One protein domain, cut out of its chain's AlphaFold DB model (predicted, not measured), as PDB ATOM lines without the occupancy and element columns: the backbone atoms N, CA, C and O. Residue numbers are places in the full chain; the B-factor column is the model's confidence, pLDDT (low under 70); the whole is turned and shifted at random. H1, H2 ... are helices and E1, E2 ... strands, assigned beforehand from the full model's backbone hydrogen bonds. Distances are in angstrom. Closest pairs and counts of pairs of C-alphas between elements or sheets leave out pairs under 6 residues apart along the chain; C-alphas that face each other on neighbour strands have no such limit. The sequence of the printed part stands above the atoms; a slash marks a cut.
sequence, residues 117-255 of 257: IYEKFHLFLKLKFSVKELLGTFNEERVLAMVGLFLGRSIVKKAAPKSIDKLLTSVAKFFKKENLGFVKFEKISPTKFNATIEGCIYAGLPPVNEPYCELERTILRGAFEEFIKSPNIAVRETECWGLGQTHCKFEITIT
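Overview. This is residues 117 to 255 of the 257 residues of the protein "V4R domain-containing protein" of Candidatus Diapherotrites archaeon (UniProt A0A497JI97). A strongly twisted sheet of four strands is covered on one face by two helices, H3 over E1 and H4 over E4 and E3. The long helix H2 packs on H4 on its side away from the sheet, and H1 folds back from the beginning of H2, off the sheet. The printed part has 139 residues, with four named helices and four named strands in the order H1 H2 H3 E1 E2 H4 E3 E4, class mixed. The sheet, E1 E2 E4 E3, is antiparallel. The whole is compact, radius of gyration of the C-alphas 14.5 A, spanning 40 by 30 by 26 A.

Along the chain. The strands are E1, residues 182 to 189, 21.9 A long from first to last C-alpha; E2, 192 to 198, 20.0 A; E4, 248 to 254, 19.8 A; and E3, 233 to 239, 18.7 A. The helices are H3, 164 to 177, 19.8 A; H4, 214 to 228, 21.0 A; H2, 137 to 159, 32.6 A; and H1, 119 to 135, 23.4 A. C-alpha 119 is at (-28.912, 25.991, -6.551), C-alpha 254 at (5.614, 38.307, -6.177).

Arrangement. Within hydrogen-bond range are N 184 and O 196 in hairpin E1 and E2, 2.8 A, N 195 and O 250 between E2 and E4, 2.8 A, and N 236 and O 251 in hairpin E3 and E4, 2.9 A. H3 and H4 are on the same face, two layers, helices over a sheet, at heights of 8.8 A and 8.6 A. E2, H4, E3 form a split strand-helix-strand unit, two same-way strands with E4 between, its crossover right-handed. H2 touches H4 at a steep tilt of 39 degrees, closest C-alphas Gly 152 and Ala 223, 4.1 A. H1 touches H2 with residues 128 to 132 alone, a helical hairpin, closest C-alphas Lys 132 and Glu 140, 5.1 A. Every O i to N i+4 pair is within hydrogen-bond range in H1, H3 and H4; in H2, 18 of 19.

Size, cuts and confidence. The C-alphas farthest apart, of Leu 134 and Lys 162, are 42.4 A apart. The printed part has no cut; the link E2 to H4 is long. pLDDT is under 70 at residues 117 to 122, 204, 206 to 209 and 244.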
ATOM      1  N   ILE A 117     -28.268  23.360  -1.061       47.09
ATOM      2  CA  ILE A 117     -26.948  24.051  -1.070       47.09
ATOM      3  C   ILE A 117     -26.440  24.266  -2.514       47.09
ATOM      4  O   ILE A 117     -25.521  25.042  -2.775       47.09
ATOM      5  N   TYR A 118     -27.075  23.597  -3.476       53.28
ATOM      6  CA  TYR A 118     -26.585  23.430  -4.840       53.28
ATOM      7  C   TYR A 118     -27.186  24.394  -5.856       53.28
ATOM      8  O   TYR A 118     -26.612  24.526  -6.928       53.28
ATOM      9  N   GLU A 119     -28.286  25.091  -5.569       58.06
ATOM     10  CA  GLU A 119     -28.912  25.991  -6.551       58.06
ATOM     11  C   GLU A 119     -27.990  27.136  -6.985       58.06
ATOM     12  O   GLU A 119     -27.843  27.384  -8.180       58.06
ATOM     13  N   LYS A 120     -27.285  27.779  -6.044       60.62
ATOM     14  CA  LYS A 120     -26.330  28.859  -6.364       60.62
ATOM     15  C   LYS A 120     -25.120  28.348  -7.140       60.62
ATOM     16  O   LYS A 120     -24.672  28.993  -8.083       60.62
ATOM     17  N   PHE A 121     -24.611  27.180  -6.759       67.69
ATOM     18  CA  PHE A 121     -23.489  26.538  -7.435       67.69
ATOM     19  C   PHE A 121     -23.873  26.064  -8.843       67.69
ATOM     20  O   PHE A 121     -23.135  26.297  -9.797       67.69
ATOM     21  N   HIS A 122     -25.056  25.470  -9.001       67.19
ATOM     22  CA  HIS A 122     -25.601  25.108 -10.302       67.19
ATOM     23  C   HIS A 122     -25.834  26.313 -11.181       67.19
ATOM     24  O   HIS A 122     -25.492  26.259 -12.356       67.19
ATOM     25  N   LEU A 123     -26.385  27.392 -10.629       73.38
ATOM     26  CA  LEU A 123     -26.566  28.626 -11.371       73.38
ATOM     27  C   LEU A 123     -25.216  29.187 -11.820       73.38
ATOM     28  O   LEU A 123     -25.069  29.511 -12.992       73.38
ATOM     29  N   PHE A 124     -24.219  29.232 -10.932       82.06
ATOM     30  CA  PHE A 124     -22.869  29.675 -11.284       82.06
ATOM     31  C   PHE A 124     -22.260  28.825 -12.403       82.06
ATOM     32  O   PHE A 124     -21.777  29.377 -13.386       82.06
ATOM     33  N   LEU A 125     -22.312  27.494 -12.291       77.00
ATOM     34  CA  LEU A 125     -21.778  26.621 -13.332       77.00
ATOM     35  C   LEU A 125     -22.542  26.754 -14.644       77.00
ATOM     36  O   LEU A 125     -21.907  26.861 -15.686       77.00
ATOM     37  N   LYS A 126     -23.880  26.793 -14.606       77.50
ATOM     38  CA  LYS A 126     -24.703  27.029 -15.799       77.50
ATOM     39  C   LYS A 126     -24.314  28.346 -16.460       77.50
ATOM     40  O   LYS A 126     -24.011  28.341 -17.640       77.50
ATOM     41  N   LEU A 127     -24.225  29.435 -15.696       81.19
ATOM     42  CA  LEU A 127     -23.802  30.737 -16.210       81.19
ATOM     43  C   LEU A 127     -22.398  30.685 -16.811       81.19
ATOM     44  O   LEU A 127     -22.228  31.099 -17.951       81.19
ATOM     45  N   LYS A 128     -21.412  30.141 -16.088       83.31
ATOM     46  CA  LYS A 128     -20.033  29.987 -16.576       83.31
ATOM     47  C   LYS A 128     -20.009  29.268 -17.926       83.31
ATOM     48  O   LYS A 128     -19.452  29.769 -18.897       83.31
ATOM     49  N   PHE A 129     -20.637  28.100 -17.981       78.12
ATOM     50  CA  PHE A 129     -20.638  27.251 -19.162       78.12
ATOM     51  C   PHE A 129     -21.440  27.856 -20.322       78.12
ATOM     52  O   PHE A 129     -20.972  27.806 -21.454       78.12
ATOM     53  N   SER A 130     -22.571  28.510 -20.050       78.44
ATOM     54  CA  SER A 130     -23.336  29.242 -21.066       78.44
ATOM     55  C   SER A 130     -22.576  30.452 -21.609       78.44
ATOM     56  O   SER A 130     -22.623  30.706 -22.806       78.44
ATOM     57  N   VAL A 131     -21.838  31.188 -20.770       79.56
ATOM     58  CA  VAL A 131     -20.972  32.289 -21.229       79.56
ATOM     59  C   VAL A 131     -19.876  31.753 -22.148       79.56
ATOM     60  O   VAL A 131     -19.654  32.324 -23.212       79.56
ATOM     61  N   LYS A 132     -19.233  30.638 -21.782       80.50
ATOM     62  CA  LYS A 132     -18.238  29.974 -22.637       80.50
ATOM     63  C   LYS A 132     -18.834  29.515 -23.969       80.50
ATOM     64  O   LYS A 132     -18.189  29.674 -24.997       80.50
ATOM     65  N   GLU A 133     -20.045  28.973 -23.965       74.56
ATOM     66  CA  GLU A 133     -20.729  28.509 -25.177       74.56
ATOM     67  C   GLU A 133     -21.109  29.665 -26.109       74.56
ATOM     68  O   GLU A 133     -20.855  29.607 -27.308       74.56
ATOM     69  N   LEU A 134     -21.680  30.736 -25.553       80.94
ATOM     70  CA  LEU A 134     -22.179  31.871 -26.331       80.94
ATOM     71  C   LEU A 134     -21.066  32.817 -26.786       80.94
ATOM     72  O   LEU A 134     -21.153  33.389 -27.869       80.94
ATOM     73  N   LEU A 135     -20.049  33.027 -25.946       82.00
ATOM     74  CA  LEU A 135     -19.025  34.057 -26.147       82.00
ATOM     75  C   LEU A 135     -17.613  33.481 -26.326       82.00
ATOM     76  O   LEU A 135     -16.681  34.235 -26.604       82.00
ATOM     77  N   GLY A 136     -17.430  32.170 -26.179       78.19
ATOM     78  CA  GLY A 136     -16.129  31.509 -26.253       78.19
ATOM     79  C   GLY A 136     -15.314  31.592 -24.956       78.19
ATOM     80  O   GLY A 136     -15.538  32.438 -24.086       78.19
ATOM     81  N   THR A 137     -14.308  30.717 -24.854       76.06
ATOM     82  CA  THR A 137     -13.426  30.571 -23.680       76.06
ATOM     83  C   THR A 137     -12.753  31.882 -23.272       76.06
ATOM     84  O   THR A 137     -12.741  32.232 -22.100       76.06
ATOM     85  N   PHE A 138     -12.260  32.661 -24.238       75.19
ATOM     86  CA  PHE A 138     -11.564  33.919 -23.951       75.19
ATOM     87  C   PHE A 138     -12.440  34.930 -23.195       75.19
ATOM     88  O   PHE A 138     -11.972  35.618 -22.289       75.19
ATOM     89  N   ASN A 139     -13.723  35.034 -23.551       79.56
ATOM     90  CA  ASN A 139     -14.635  35.967 -22.893       79.56
ATOM     91  C   ASN A 139     -15.072  35.457 -21.518       79.56
ATOM     92  O   ASN A 139     -15.165  36.249 -20.579       79.56
ATOM     93  N   GLU A 140     -15.284  34.149 -21.379       86.06
ATOM     94  CA  GLU A 140     -15.547  33.518 -20.087       86.06
ATOM     95  C   GLU A 140     -14.403  33.763 -19.095       86.06
ATOM     96  O   GLU A 140     -14.646  34.281 -18.001       86.06
ATOM     97  N   GLU A 141     -13.160  33.509 -19.509       87.00
ATOM     98  CA  GLU A 141     -11.974  33.765 -18.690       87.00
ATOM     99  C   GLU A 141     -11.888  35.231 -18.258       87.00
ATOM    100  O   GLU A 141     -11.652  35.518 -17.086       87.00
ATOM    101  N   ARG A 142     -12.150  36.185 -19.161       86.31
ATOM    102  CA  ARG A 142     -12.129  37.622 -18.827       86.31
ATOM    103  C   ARG A 142     -13.200  38.017 -17.820       86.31
ATOM    104  O   ARG A 142     -12.916  38.802 -16.913       86.31
ATOM    105  N   VAL A 143     -14.420  37.502 -17.977       89.75
ATOM    106  CA  VAL A 143     -15.518  37.773 -17.041       89.75
ATOM    107  C   VAL A 143     -15.168  37.221 -15.663       89.75
ATOM    108  O   VAL A 143     -15.239  37.959 -14.675       89.75
ATOM    109  N   LEU A 144     -14.719  35.963 -15.588       91.75
ATOM    110  CA  LEU A 144     -14.301  35.355 -14.326       91.75
ATOM    111  C   LEU A 144     -13.101  36.075 -13.710       91.75
ATOM    112  O   LEU A 144     -13.103  36.314 -12.504       91.75
ATOM    113  N   ALA A 145     -12.129  36.488 -14.523       93.06
ATOM    114  CA  ALA A 145     -10.955  37.207 -14.059       93.06
ATOM    115  C   ALA A 145     -11.311  38.563 -13.448       93.06
ATOM    116  O   ALA A 145     -10.811  38.922 -12.380       93.06
ATOM    117  N   MET A 146     -12.203  39.317 -14.093       94.50
ATOM    118  CA  MET A 146     -12.672  40.604 -13.584       94.50
ATOM    119  C   MET A 146     -13.392  40.446 -12.240       94.50
ATOM    120  O   MET A 146     -13.089  41.173 -11.288       94.50
ATOM    121  N   VAL A 147     -14.302  39.472 -12.143       94.75
ATOM    122  CA  VAL A 147     -15.030  39.171 -10.902       94.75
ATOM    123  C   VAL A 147     -14.064  38.718  -9.807       94.75
ATOM    124  O   VAL A 147     -14.125  39.225  -8.685       94.75
ATOM    125  N   GLY A 148     -13.141  37.812 -10.124       96.31
ATOM    126  CA  GLY A 148     -12.186  37.283  -9.162       96.31
ATOM    127  C   GLY A 148     -11.248  38.357  -8.624       96.31
ATOM    128  O   GLY A 148     -11.128  38.498  -7.407       96.31
ATOM    129  N   LEU A 149     -10.671  39.197  -9.490       97.44
ATOM    130  CA  LEU A 149      -9.832  40.324  -9.062       97.44
ATOM    131  C   LEU A 149     -10.593  41.282  -8.139       97.44
ATOM    132  O   LEU A 149     -10.062  41.698  -7.105       97.44
ATOM    133  N   PHE A 150     -11.841  41.612  -8.484       97.56
ATOM    134  CA  PHE A 150     -12.689  42.468  -7.659       97.56
ATOM    135  C   PHE A 150     -12.946  41.859  -6.272       97.56
ATOM    136  O   PHE A 150     -12.783  42.546  -5.257       97.56
ATOM    137  N   LEU A 151     -13.299  40.572  -6.209       97.38
ATOM    138  CA  LEU A 151     -13.525  39.863  -4.948       97.38
ATOM    139  C   LEU A 151     -12.243  39.783  -4.115       97.38
ATOM    140  O   LEU A 151     -12.267  40.123  -2.933       97.38
ATOM    141  N   GLY A 152     -11.117  39.425  -4.738       97.81
ATOM    142  CA  GLY A 152      -9.797  39.381  -4.111       97.81
ATOM    143  C   GLY A 152      -9.437  40.694  -3.418       97.81
ATOM    144  O   GLY A 152      -9.131  40.716  -2.223       97.81
ATOM    145  N   ARG A 153      -9.569  41.813  -4.138       98.25
ATOM    146  CA  ARG A 153      -9.327  43.162  -3.595       98.25
ATOM    147  C   ARG A 153     -10.298  43.499  -2.462       98.25
ATOM    148  O   ARG A 153      -9.904  44.048  -1.433       98.25
ATOM    149  N   SER A 154     -11.569  43.135  -2.614       98.00
ATOM    150  CA  SER A 154     -12.608  43.395  -1.611       98.00
ATOM    151  C   SER A 154     -12.354  42.665  -0.288       98.00
ATOM    152  O   SER A 154     -12.604  43.236   0.775       98.00
ATOM    153  N   ILE A 155     -11.803  41.444  -0.329       97.75
ATOM    154  CA  ILE A 155     -11.390  40.697   0.874       97.75
ATOM    155  C   ILE A 155     -10.385  41.517   1.683       97.75
ATOM    156  O   ILE A 155     -10.560  41.689   2.889       97.75
ATOM    157  N   VAL A 156      -9.359  42.058   1.023       98.00
ATOM    158  CA  VAL A 156      -8.293  42.824   1.682       98.00
ATOM    159  C   VAL A 156      -8.806  44.156   2.205       98.00
ATOM    160  O   VAL A 156      -8.539  44.486   3.357       98.00
ATOM    161  N   LYS A 157      -9.597  44.887   1.414       96.38
ATOM    162  CA  LYS A 157     -10.191  46.164   1.846       96.38
ATOM    163  C   LYS A 157     -11.075  46.000   3.080       96.38
ATOM    164  O   LYS A 157     -11.034  46.834   3.976       96.38
ATOM    165  N   LYS A 158     -11.847  44.910   3.149       96.44
ATOM    166  CA  LYS A 158     -12.750  44.636   4.274       96.44
ATOM    167  C   LYS A 158     -12.026  44.094   5.506       96.44
ATOM    168  O   LYS A 158     -12.377  44.460   6.622       96.44
ATOM    169  N   ALA A 159     -11.063  43.192   5.320       95.75
ATOM    170  CA  ALA A 159     -10.347  42.564   6.429       95.75
ATOM    171  C   ALA A 159      -9.191  43.422   6.967       95.75
ATOM    172  O   ALA A 159      -8.744  43.179   8.086       95.75
ATOM    173  N   ALA A 160      -8.701  44.381   6.170       96.44
ATOM    174  CA  ALA A 160      -7.550  45.238   6.457       96.44
ATOM    175  C   ALA A 160      -6.371  44.469   7.101       96.44
ATOM    176  O   ALA A 160      -5.922  44.819   8.200       96.44
ATOM    177  N   PRO A 161      -5.887  43.373   6.476       96.75
ATOM    178  CA  PRO A 161      -4.835  42.558   7.062       96.75
ATOM    179  C   PRO A 161      -3.550  43.380   7.213       96.75
ATOM    180  O   PRO A 161      -3.136  44.072   6.292       96.75
ATOM    181  N   LYS A 162      -2.907  43.280   8.382       96.06
ATOM    182  CA  LYS A 162      -1.663  44.007   8.704       96.06
ATOM    183  C   LYS A 162      -0.387  43.199   8.448       96.06
ATOM    184  O   LYS A 162       0.710  43.691   8.670       96.06
ATOM    185  N   SER A 163      -0.522  41.943   8.033       96.75
ATOM    186  CA  SER A 163       0.595  41.053   7.720       96.75
ATOM    187  C   SER A 163       0.179  40.018   6.683       96.75
ATOM    188  O   SER A 163      -1.017  39.769   6.494       96.75
ATOM    189  N   ILE A 164       1.167  39.384   6.043       95.56
ATOM    190  CA  ILE A 164       0.912  38.334   5.055       95.56
ATOM    191  C   ILE A 164       0.118  37.176   5.671       95.56
ATOM    192  O   ILE A 164      -0.875  36.751   5.100       95.56
ATOM    193  N   ASP A 165       0.425  36.746   6.896       96.25
ATOM    194  CA  ASP A 165      -0.310  35.651   7.546       96.25
ATOM    195  C   ASP A 165      -1.784  36.005   7.788       96.25
ATOM    196  O   ASP A 165      -2.681  35.163   7.654       96.25
ATOM    197  N   LYS A 166      -2.068  37.279   8.098       97.94
ATOM    198  CA  LYS A 166      -3.444  37.778   8.215       97.94
ATOM    199  C   LYS A 166      -4.135  37.855   6.856       97.94
ATOM    200  O   LYS A 166      -5.330  37.554   6.802       97.94
ATOM    201  N   LEU A 167      -3.424  38.192   5.776       97.94
ATOM    202  CA  LEU A 167      -3.945  38.079   4.410       97.94
ATOM    203  C   LEU A 167      -4.339  36.628   4.107       97.94
ATOM    204  O   LEU A 167      -5.503  36.376   3.803       97.94
ATOM    205  N   LEU A 168      -3.405  35.681   4.255       98.00
ATOM    206  CA  LEU A 168      -3.624  34.258   3.967       98.00
ATOM    207  C   LEU A 168      -4.821  33.712   4.757       98.00
ATOM    208  O   LEU A 168      -5.708  33.065   4.201       98.00
ATOM    209  N   THR A 169      -4.908  34.061   6.044       98.06
ATOM    210  CA  THR A 169      -6.043  33.697   6.903       98.06
ATOM    211  C   THR A 169      -7.362  34.295   6.403       98.06
ATOM    212  O   THR A 169      -8.395  33.626   6.444       98.06
ATOM    213  N   SER A 170      -7.357  35.551   5.950       98.19
ATOM    214  CA  SER A 170      -8.568  36.238   5.477       98.19
ATOM    215  C   SER A 170      -9.080  35.633   4.174       98.19
ATOM    216  O   SER A 170     -10.280  35.396   4.040       98.19
ATOM    217  N   VAL A 171      -8.166  35.302   3.260       98.19
ATOM    218  CA  VAL A 171      -8.480  34.600   2.012       98.19
ATOM    219  C   VAL A 171      -9.016  33.197   2.306       98.19
ATOM    220  O   VAL A 171     -10.098  32.855   1.836       98.19
ATOM    221  N   ALA A 172      -8.347  32.408   3.153       97.81
ATOM    222  CA  ALA A 172      -8.817  31.065   3.507       97.81
ATOM    223  C   ALA A 172     -10.214  31.084   4.162       97.81
ATOM    224  O   ALA A 172     -11.065  30.248   3.848       97.81
ATOM    225  N   LYS A 173     -10.486  32.069   5.032       96.88
ATOM    226  CA  LYS A 173     -11.819  32.276   5.624       96.88
ATOM    227  C   LYS A 173     -12.870  32.620   4.573       96.88
ATOM    228  O   LYS A 173     -13.977  32.098   4.664       96.88
ATOM    229  N   PHE A 174     -12.538  33.474   3.605       96.00
ATOM    230  CA  PHE A 174     -13.443  33.820   2.510       96.00
ATOM    231  C   PHE A 174     -13.805  32.584   1.683       96.00
ATOM    232  O   PHE A 174     -14.985  32.277   1.556       96.00
ATOM    233  N   PHE A 175     -12.811  31.823   1.216       94.69
ATOM    234  CA  PHE A 175     -13.052  30.612   0.425       94.69
ATOM    235  C   PHE A 175     -13.936  29.604   1.161       94.69
ATOM    236  O   PHE A 175     -14.909  29.107   0.597       94.69
ATOM    237  N   LYS A 176     -13.658  29.363   2.448       91.56
ATOM    238  CA  LYS A 176     -14.483  28.475   3.271       91.56
ATOM    239  C   LYS A 176     -15.914  28.997   3.421       91.56
ATOM    240  O   LYS A 176     -16.854  28.218   3.319       91.56
ATOM    241  N   LYS A 177     -16.084  30.295   3.694       90.25
ATOM    242  CA  LYS A 177     -17.399  30.915   3.910       90.25
ATOM    243  C   LYS A 177     -18.259  30.886   2.645       90.25
ATOM    244  O   LYS A 177     -19.445  30.588   2.732       90.25
ATOM    245  N   GLU A 178     -17.663  31.186   1.497       87.75
ATOM    246  CA  GLU A 178     -18.356  31.241   0.206       87.75
ATOM    247  C   GLU A 178     -18.425  29.863  -0.487       87.75
ATOM    248  O   GLU A 178     -18.831  29.768  -1.640       87.75
ATOM    249  N   ASN A 179     -18.057  28.783   0.217       85.12
ATOM    250  CA  ASN A 179     -18.032  27.405  -0.287       85.12
ATOM    251  C   ASN A 179     -17.177  27.211  -1.556       85.12
ATOM    252  O   ASN A 179     -17.468  26.334  -2.362       85.12
ATOM    253  N   LEU A 180     -16.102  27.989  -1.717       88.94
ATOM    254  CA  LEU A 180     -15.138  27.848  -2.817       88.94
ATOM    255  C   LEU A 180     -14.083  26.755  -2.566       88.94
ATOM    256  O   LEU A 180     -13.273  26.445  -3.435       88.94
ATOM    257  N   GLY A 181     -14.090  26.175  -1.367       89.44
ATOM    258  CA  GLY A 181     -13.187  25.111  -0.943       89.44
ATOM    259  C   GLY A 181     -12.354  25.494   0.278       89.44
ATOM    260  O   GLY A 181     -12.494  26.570   0.865       89.44
ATOM    261  N   PHE A 182     -11.477  24.579   0.679       93.19
ATOM    262  CA  PHE A 182     -10.575  24.746   1.813       93.19
ATOM    263  C   PHE A 182      -9.174  25.058   1.305       93.19
ATOM    264  O   PHE A 182      -8.524  24.200   0.713       93.19
ATOM    265  N   VAL A 183      -8.711  26.286   1.550       96.44
ATOM    266  CA  VAL A 183      -7.391  26.740   1.104       96.44
ATOM    267  C   VAL A 183      -6.353  26.492   2.191       96.44
ATOM    268  O   VAL A 183      -6.500  26.968   3.320       96.44
ATOM    269  N   LYS A 184      -5.284  25.786   1.834       97.25
ATOM    270  CA  LYS A 184      -4.056  25.661   2.620       97.25
ATOM    271  C   LYS A 184      -2.959  26.439   1.913       97.25
ATOM    272  O   LYS A 184      -2.725  26.226   0.727       97.25
ATOM    273  N   PHE A 185      -2.301  27.328   2.644       97.88
ATOM    274  CA  PHE A 185      -1.164  28.073   2.129       97.88
ATOM    275  C   PHE A 185       0.139  27.496   2.659       97.88
ATOM    276  O   PHE A 185       0.242  27.152   3.835       97.88
ATOM    277  N   GLU A 186       1.137  27.457   1.792       97.31
ATOM    278  CA  GLU A 186       2.504  27.088   2.115       97.31
ATOM    279  C   GLU A 186       3.425  28.213   1.634       97.31
ATOM    280  O   GLU A 186       3.388  28.619   0.470       97.31
ATOM    281  N   LYS A 187       4.237  28.754   2.542       96.31
ATOM    282  CA  LYS A 187       5.227  29.777   2.207       96.31
ATOM    283  C   LYS A 187       6.505  29.089   1.736       96.31
ATOM    284  O   LYS A 187       7.156  28.413   2.522       96.31
ATOM    285  N   ILE A 188       6.867  29.302   0.474       96.44
ATOM    286  CA  ILE A 188       8.068  28.718  -0.140       96.44
ATOM    287  C   ILE A 188       9.268  29.651   0.039       96.44
ATOM    288  O   ILE A 188      10.383  29.216   0.299       96.44
ATOM    289  N   SER A 189       9.040  30.957  -0.089       93.94
ATOM    290  CA  SER A 189      10.039  32.002   0.150       93.94
ATOM    291  C   SER A 189       9.331  33.316   0.514       93.94
ATOM    292  O   SER A 189       8.098  33.359   0.518       93.94
ATOM    293  N   PRO A 190      10.045  34.416   0.816       91.38
ATOM    294  CA  PRO A 190       9.410  35.718   1.039       91.38
ATOM    295  C   PRO A 190       8.513  36.191  -0.119       91.38
ATOM    296  O   PRO A 190       7.548  36.909   0.126       91.38
ATOM    297  N   THR A 191       8.798  35.759  -1.351       93.38
ATOM    298  CA  THR A 191       8.100  36.188  -2.572       93.38
ATOM    299  C   THR A 191       7.352  35.064  -3.286       93.38
ATOM    300  O   THR A 191       6.777  35.297  -4.347       93.38
ATOM    301  N   LYS A 192       7.331  33.842  -2.734       96.25
ATOM    302  CA  LYS A 192       6.668  32.685  -3.358       96.25
ATOM    303  C   LYS A 192       5.820  31.909  -2.363       96.25
ATOM    304  O   LYS A 192       6.293  31.558  -1.280       96.25
ATOM    305  N   PHE A 193       4.598  31.589  -2.773       97.62
ATOM    306  CA  PHE A 193       3.620  30.856  -1.975       97.62
ATOM    307  C   PHE A 193       2.921  29.810  -2.840       97.62
ATOM    308  O   PHE A 193       2.646  30.062  -4.010       97.62
ATOM    309  N   ASN A 194       2.575  28.677  -2.242       98.12
ATOM    310  CA  ASN A 194       1.627  27.733  -2.814       98.12
ATOM    311  C   ASN A 194       0.279  27.879  -2.109       98.12
ATOM    312  O   ASN A 194       0.223  28.030  -0.886       98.12
ATOM    313  N   ALA A 195      -0.802  27.795  -2.876       98.12
ATOM    314  CA  ALA A 195      -2.157  27.664  -2.366       98.12
ATOM    315  C   ALA A 195      -2.762  26.359  -2.889       98.12
ATOM    316  O   ALA A 195      -2.924  26.187  -4.094       98.12
ATOM    317  N   THR A 196      -3.113  25.454  -1.982       97.56
ATOM    318  CA  THR A 196      -3.802  24.201  -2.298       97.56
ATOM    319  C   THR A 196      -5.259  24.315  -1.877       97.56
ATOM    320  O   THR A 196      -5.542  24.599  -0.714       97.56
ATOM    321  N   ILE A 197      -6.179  24.085  -2.810       95.12
ATOM    322  CA  ILE A 197      -7.625  24.137  -2.594       95.12
ATOM    323  C   ILE A 197      -8.195  22.721  -2.660       95.12
ATOM    324  O   ILE A 197      -8.238  22.090  -3.718       95.12
ATOM    325  N   GLU A 198      -8.662  22.233  -1.514       89.12
ATOM    326  CA  GLU A 198      -9.374  20.960  -1.389       89.12
ATOM    327  C   GLU A 198     -10.889  21.193  -1.416       89.12
ATOM    328  O   GLU A 198     -11.387  22.170  -0.853       89.12
ATOM    329  N   GLY A 199     -11.637  20.285  -2.052       81.56
ATOM    330  CA  GLY A 199     -13.097  20.402  -2.137       81.56
ATOM    331  C   GLY A 199     -13.562  21.661  -2.867       81.56
ATOM    332  O   GLY A 199     -14.517  22.295  -2.425       81.56
ATOM    333  N   CYS A 200     -12.867  22.038  -3.947       84.94
ATOM    334  CA  CYS A 200     -13.278  23.155  -4.793       84.94
ATOM    335  C   CYS A 200     -14.677  22.928  -5.378       84.94
ATOM    336  O   CYS A 200     -15.194  21.809  -5.407       84.94
ATOM    337  N   ILE A 201     -15.269  23.990  -5.911       81.00
ATOM    338  CA  ILE A 201     -16.621  23.939  -6.467       81.00
ATOM    339  C   ILE A 201     -16.725  22.912  -7.607       81.00
ATOM    340  O   ILE A 201     -17.707  22.188  -7.708       81.00
ATOM    341  N   TYR A 202     -15.669  22.735  -8.399       80.06
ATOM    342  CA  TYR A 202     -15.632  21.780  -9.511       80.06
ATOM    343  C   TYR A 202     -15.398  20.323  -9.076       80.06
ATOM    344  O   TYR A 202     -15.373  19.423  -9.917       80.06
ATOM    345  N   ALA A 203     -15.254  20.062  -7.773       76.75
ATOM    346  CA  ALA A 203     -15.032  18.728  -7.244       76.75
ATOM    347  C   ALA A 203     -16.151  17.760  -7.667       76.75
ATOM    348  O   ALA A 203     -17.349  17.918  -7.390       76.75
ATOM    349  N   GLY A 204     -15.726  16.689  -8.322       69.12
ATOM    350  CA  GLY A 204     -16.583  15.632  -8.830       69.12
ATOM    351  C   GLY A 204     -17.168  15.890 -10.219       69.12
ATOM    352  O   GLY A 204     -18.043  15.131 -10.644       69.12
ATOM    353  N   LEU A 205     -16.726  16.947 -10.906       72.00
ATOM    354  CA  LEU A 205     -16.896  17.054 -12.351       72.00
ATOM    355  C   LEU A 205     -15.900  16.136 -13.076       72.00
ATOM    356  O   LEU A 205     -14.887  15.735 -12.502       72.00
ATOM    357  N   PRO A 206     -16.164  15.760 -14.324       62.88
ATOM    358  CA  PRO A 206     -15.157  15.107 -15.144       62.88
ATOM    359  C   PRO A 206     -14.004  16.080 -15.426       62.88
ATOM    360  O   PRO A 206     -14.234  17.289 -15.451       62.88
ATOM    361  N   PRO A 207     -12.770  15.605 -15.620       65.31
ATOM    362  CA  PRO A 207     -11.741  16.441 -16.204       65.31
ATOM    363  C   PRO A 207     -12.073  16.699 -17.678       65.31
ATOM    364  O   PRO A 207     -12.848  15.992 -18.314       65.31
ATOM    365  N   VAL A 208     -11.515  17.779 -18.197       67.38
ATOM    366  CA  VAL A 208     -11.739  18.262 -19.568       67.38
ATOM    367  C   VAL A 208     -10.418  18.658 -20.224       67.38
ATOM    368  O   VAL A 208     -10.395  19.311 -21.260       67.38
ATOM    369  N   ASN A 209      -9.294  18.276 -19.608       65.81
ATOM    370  CA  ASN A 209      -7.938  18.638 -20.024       65.81
ATOM    371  C   ASN A 209      -7.668  20.150 -20.096       65.81
ATOM    372  O   ASN A 209      -6.681  20.579 -20.694       65.81
ATOM    373  N   GLU A 210      -8.487  20.942 -19.410       72.81
ATOM    374  CA  GLU A 210      -8.314  22.374 -19.186       72.81
ATOM    375  C   GLU A 210      -8.551  22.686 -17.696       72.81
ATOM    376  O   GLU A 210      -9.322  21.983 -17.029       72.81
ATOM    377  N   PRO A 211      -7.882  23.701 -17.127       82.38
ATOM    378  CA  PRO A 211      -8.173  24.145 -15.775       82.38
ATOM    379  C   PRO A 211      -9.573  24.764 -15.673       82.38
ATOM    380  O   PRO A 211     -10.052  25.423 -16.592       82.38
ATOM    381  N   TYR A 212     -10.231  24.582 -14.530       83.81
ATOM    382  CA  TYR A 212     -11.542  25.173 -14.265       83.81
ATOM    383  C   TYR A 212     -11.484  26.467 -13.453       83.81
ATOM    384  O   TYR A 212     -12.466  27.211 -13.449       83.81
ATOM    385  N   CYS A 213     -10.394  26.734 -12.738       91.31
ATOM    386  CA  CYS A 213     -10.417  27.615 -11.574       91.31
ATOM    387  C   CYS A 213      -9.902  29.030 -11.857       91.31
ATOM    388  O   CYS A 213      -9.163  29.613 -11.060       91.31
ATOM    389  N   GLU A 214     -10.314  29.610 -12.986       92.50
ATOM    390  CA  GLU A 214      -9.930  30.973 -13.366       92.50
ATOM    391  C   GLU A 214     -10.432  32.017 -12.352       92.50
ATOM    392  O   GLU A 214      -9.722  32.971 -12.014       92.50
ATOM    393  N   LEU A 215     -11.624  31.799 -11.786       94.12
ATOM    394  CA  LEU A 215     -12.174  32.640 -10.726       94.12
ATOM    395  C   LEU A 215     -11.291  32.597  -9.469       94.12
ATOM    396  O   LEU A 215     -10.869  33.634  -8.965       94.12
ATOM    397  N   GLU A 216     -10.973  31.407  -8.960       96.06
ATOM    398  CA  GLU A 216     -10.163  31.236  -7.754       96.06
ATOM    399  C   GLU A 216      -8.740  31.777  -7.943       96.06
ATOM    400  O   GLU A 216      -8.230  32.493  -7.073       96.06
ATOM    401  N   ARG A 217      -8.128  31.510  -9.105       96.81
ATOM    402  CA  ARG A 217      -6.808  32.030  -9.488       96.81
ATOM    403  C   ARG A 217      -6.761  33.553  -9.393       96.81
ATOM    404  O   ARG A 217      -5.803  34.129  -8.868       96.81
ATOM    405  N   THR A 218      -7.802  34.216  -9.882       97.44
ATOM    406  CA  THR A 218      -7.861  35.679  -9.946       97.44
ATOM    407  C   THR A 218      -8.325  36.320  -8.638       97.44
ATOM    408  O   THR A 218      -7.875  37.426  -8.336       97.44
ATOM    409  N   ILE A 219      -9.079  35.609  -7.787       98.31
ATOM    410  CA  ILE A 219      -9.285  35.992  -6.376       98.31
ATOM    411  C   ILE A 219      -7.946  36.038  -5.636       98.31
ATOM    412  O   ILE A 219      -7.647  37.039  -4.978       98.31
ATOM    413  N   LEU A 220      -7.126  34.987  -5.760       98.19
ATOM    414  CA  LEU A 220      -5.794  34.946  -5.147       98.19
ATOM    415  C   LEU A 220      -4.931  36.109  -5.647       98.19
ATOM    416  O   LEU A 220      -4.369  36.846  -4.836       98.19
ATOM    417  N   ARG A 221      -4.893  36.330  -6.967       97.94
ATOM    418  CA  ARG A 221      -4.154  37.447  -7.570       97.94
ATOM    419  C   ARG A 221      -4.618  38.792  -7.015       97.94
ATOM    420  O   ARG A 221      -3.794  39.544  -6.507       97.94
ATOM    421  N   GLY A 222      -5.920  39.072  -7.049       98.00
ATOM    422  CA  GLY A 222      -6.478  40.349  -6.599       98.00
ATOM    423  C   GLY A 222      -6.236  40.621  -5.115       98.00
ATOM    424  O   GLY A 222      -5.988  41.764  -4.735       98.00
ATOM    425  N   ALA A 223      -6.256  39.580  -4.278       98.31
ATOM    426  CA  ALA A 223      -5.953  39.706  -2.857       98.31
ATOM    427  C   ALA A 223      -4.474  40.058  -2.617       98.31
ATOM    428  O   ALA A 223      -4.168  40.974  -1.857       98.31
ATOM    429  N   PHE A 224      -3.547  39.373  -3.288       97.44
ATOM    430  CA  PHE A 224      -2.122  39.690  -3.175       97.44
ATOM    431  C   PHE A 224      -1.788  41.067  -3.767       97.44
ATOM    432  O   PHE A 224      -1.046  41.819  -3.138       97.44
ATOM    433  N   GLU A 225      -2.379  41.439  -4.908       95.88
ATOM    434  CA  GLU A 225      -2.197  42.768  -5.514       95.88
ATOM    435  C   GLU A 225      -2.633  43.887  -4.562       95.88
ATOM    436  O   GLU A 225      -1.897  44.849  -4.347       95.88
ATOM    437  N   GLU A 226      -3.820  43.758  -3.960       97.38
ATOM    438  CA  GLU A 226      -4.362  44.773  -3.053       97.38
ATOM    439  C   GLU A 226      -3.550  44.894  -1.763       97.38
ATOM    440  O   GLU A 226      -3.432  45.991  -1.221       97.38
ATOM    441  N   PHE A 227      -3.014  43.780  -1.259       97.06
ATOM    442  CA  PHE A 227      -2.222  43.771  -0.032       97.06
ATOM    443  C   PHE A 227      -0.811  44.325  -0.248       97.06
ATOM    444  O   PHE A 227      -0.367  45.171   0.522       97.06
ATOM    445  N   ILE A 228      -0.123  43.874  -1.302       94.00
ATOM    446  CA  ILE A 228       1.250  44.291  -1.624       94.00
ATOM    447  C   ILE A 228       1.280  45.686  -2.265       94.00
ATOM    448  O   ILE A 228       2.321  46.335  -2.259       94.00
ATOM    449  N   LYS A 229       0.144  46.162  -2.798       93.06
ATOM    450  CA  LYS A 229       0.031  47.414  -3.564       93.06
ATOM    451  C   LYS A 229       0.930  47.422  -4.803       93.06
ATOM    452  O   LYS A 229       1.478  48.452  -5.179       93.06
ATOM    453  N   SER A 230       1.053  46.264  -5.451       87.69
ATOM    454  CA  SER A 230       1.824  46.085  -6.681       87.69
ATOM    455  C   SER A 230       1.057  45.208  -7.671       87.69
ATOM    456  O   SER A 230       0.463  44.211  -7.253       87.69
ATOM    457  N   PRO A 231       1.078  45.531  -8.977       83.00
ATOM    458  CA  PRO A 231       0.479  44.690 -10.011       83.00
ATOM    459  C   PRO A 231       1.319  43.441 -10.340       83.00
ATOM    460  O   PRO A 231       0.843  42.561 -11.060       83.00
ATOM    461  N   ASN A 232       2.547  43.331  -9.816       89.12
ATOM    462  CA  ASN A 232       3.509  42.276 -10.162       89.12
ATOM    463  C   ASN A 232       3.280  40.980  -9.381       89.12
ATOM    464  O   ASN A 232       4.186  40.414  -8.767       89.12
ATOM    465  N   ILE A 233       2.034  40.524  -9.411       94.81
ATOM    466  CA  ILE A 233       1.598  39.269  -8.822       94.81
ATOM    467  C   ILE A 233       1.236  38.317  -9.957       94.81
ATOM    468  O   ILE A 233       0.253  38.520 -10.683       94.81
ATOM    469  N   ALA A 234       2.019  37.251 -10.083       94.81
ATOM    470  CA  ALA A 234       1.717  36.131 -10.957       94.81
ATOM    471  C   ALA A 234       1.060  35.016 -10.140       94.81
ATOM    472  O   ALA A 234       1.574  34.619  -9.096       94.81
ATOM    473  N   VAL A 235      -0.070  34.500 -10.627       96.94
ATOM    474  CA  VAL A 235      -0.728  33.317 -10.062       96.94
ATOM    475  C   VAL A 235      -0.954  32.311 -11.178       96.94
ATOM    476  O   VAL A 235      -1.687  32.600 -12.132       96.94
ATOM    477  N   ARG A 236      -0.317  31.146 -11.056       95.06
ATOM    478  CA  ARG A 236      -0.364  30.055 -12.032       95.06
ATOM    479  C   ARG A 236      -1.043  28.844 -11.414       95.06
ATOM    480  O   ARG A 236      -0.629  28.394 -10.353       95.06
ATOM    481  N   GLU A 237      -2.053  28.307 -12.086       94.00
ATOM    482  CA  GLU A 237      -2.646  27.023 -11.714       94.00
ATOM    483  C   GLU A 237      -1.766  25.885 -12.249       94.00
ATOM    484  O   GLU A 237      -1.450  25.837 -13.438       94.00
ATOM    485  N   THR A 238      -1.315  25.000 -11.362       91.88
ATOM    486  CA  THR A 238      -0.387  23.905 -11.692       91.88
ATOM    487  C   THR A 238      -1.038  22.534 -11.613       91.88
ATOM    488  O   THR A 238      -0.621  21.613 -12.310       91.88
ATOM    489  N   GLU A 239      -2.062  22.412 -10.774       90.75
ATOM    490  CA  GLU A 239      -2.881  21.217 -10.595       90.75
ATOM    491  C   GLU A 239      -4.336  21.674 -10.542       90.75
ATOM    492  O   GLU A 239      -4.626  22.704  -9.935       90.75
ATOM    493  N   CYS A 240      -5.242  20.941 -11.180       88.38
ATOM    494  CA  CYS A 240      -6.653  21.287 -11.236       88.38
ATOM    495  C   CYS A 240      -7.521  20.036 -11.295       88.38
ATOM    496  O   CYS A 240      -7.175  19.040 -11.930       88.38
ATOM    497  N   TRP A 241      -8.731  20.137 -10.756       83.50
ATOM    498  CA  TRP A 241      -9.764  19.140 -10.991       83.50
ATOM    499  C   TRP A 241     -10.016  18.880 -12.490       83.50
ATOM    500  O   TRP A 241     -10.092  17.729 -12.917       83.50
ATOM    501  N   GLY A 242     -10.068  19.947 -13.296       76.06
ATOM    502  CA  GLY A 242     -10.274  19.885 -14.750       76.06
ATOM    503  C   GLY A 242      -9.100  19.278 -15.530       76.06
ATOM    504  O   GLY A 242      -9.299  18.667 -16.576       76.06
ATOM    505  N   LEU A 243      -7.886  19.356 -14.973       76.12
ATOM    506  CA  LEU A 243      -6.676  18.689 -15.482       76.12
ATOM    507  C   LEU A 243      -6.498  17.276 -14.924       76.12
ATOM    508  O   LEU A 243      -5.553  16.563 -15.268       76.12
ATOM    509  N   GLY A 244      -7.404  16.884 -14.041       68.94
ATOM    510  CA  GLY A 244      -7.502  15.542 -13.557       68.94
ATOM    511  C   GLY A 244      -6.892  15.254 -12.192       68.94
ATOM    512  O   GLY A 244      -6.865  14.086 -11.799       68.94
ATOM    513  N   GLN A 245      -6.478  16.266 -11.442       81.44
ATOM    514  CA  GLN A 245      -6.036  16.106 -10.058       81.44
ATOM    515  C   GLN A 245      -7.234  16.052  -9.091       81.44
ATOM    516  O   GLN A 245      -8.387  16.249  -9.471       81.44
ATOM    517  N   THR A 246      -6.978  15.721  -7.823       80.81
ATOM    518  CA  THR A 246      -8.005  15.629  -6.761       80.81
ATOM    519  C   THR A 246      -8.138  16.909  -5.933       80.81
ATOM    520  O   THR A 246      -8.884  16.960  -4.954       80.81
ATOM    521  N   HIS A 247      -7.395  17.940  -6.310       88.00
ATOM    522  CA  HIS A 247      -7.345  19.254  -5.692       88.00
ATOM    523  C   HIS A 247      -6.884  20.261  -6.752       88.00
ATOM    524  O   HIS A 247      -6.471  19.862  -7.844       88.00
ATOM    525  N   CYS A 248      -6.954  21.550  -6.426       93.88
ATOM    526  CA  CYS A 248      -6.380  22.596  -7.267       93.88
ATOM    527  C   CYS A 248      -5.184  23.225  -6.554       93.88
ATOM    528  O   CYS A 248      -5.262  23.487  -5.352       93.88
ATOM    529  N   LYS A 249      -4.082  23.457  -7.266       96.75
ATOM    530  CA  LYS A 249      -2.861  24.052  -6.717       96.75
ATOM    531  C   LYS A 249      -2.468  25.276  -7.524       96.75
ATOM    532  O   LYS A 249      -2.426  25.229  -8.753       96.75
ATOM    533  N   PHE A 250      -2.150  26.349  -6.812       98.06
ATOM    534  CA  PHE A 250      -1.754  27.625  -7.382       98.06
ATOM    535  C   PHE A 250      -0.394  28.041  -6.844       98.06
ATOM    536  O   PHE A 250      -0.193  28.110  -5.631       98.06
ATOM    537  N   GLU A 251       0.515  28.368  -7.751       98.00
ATOM    538  CA  GLU A 251       1.776  29.024  -7.435       98.00
ATOM    539  C   GLU A 251       1.584  30.534  -7.527       98.00
ATOM    540  O   GLU A 251       1.184  31.061  -8.566       98.00
ATOM    541  N   ILE A 252       1.888  31.228  -6.438       98.00
ATOM    542  CA  ILE A 252       1.806  32.679  -6.323       98.00
ATOM    543  C   ILE A 252       3.232  33.207  -6.238       98.00
ATOM    544  O   ILE A 252       3.978  32.846  -5.326       98.00
ATOM    545  N   THR A 253       3.607  34.065  -7.181       96.75
ATOM    546  CA  THR A 253       4.919  34.713  -7.225       96.75
ATOM    547  C   THR A 253       4.750  36.224  -7.202       96.75
ATOM    548  O   THR A 253       3.999  36.790  -7.997       96.75
ATOM    549  N   ILE A 254       5.463  36.860  -6.280       93.81
ATOM    550  CA  ILE A 254       5.614  38.307  -6.177       93.81
ATOM    551  C   ILE A 254       6.928  38.651  -6.870       93.81
ATOM    552  O   ILE A 254       8.000  38.290  -6.380       93.81
ATOM    553  N   THR A 255       6.865  39.319  -8.013       84.38
ATOM    554  CA  THR A 255       8.077  39.745  -8.716       84.38
ATOM    555  C   THR A 255       8.441  41.152  -8.249       84.38
ATOM    556  O   THR A 255       7.594  42.048  -8.263       84.38
TER     557      THR A 255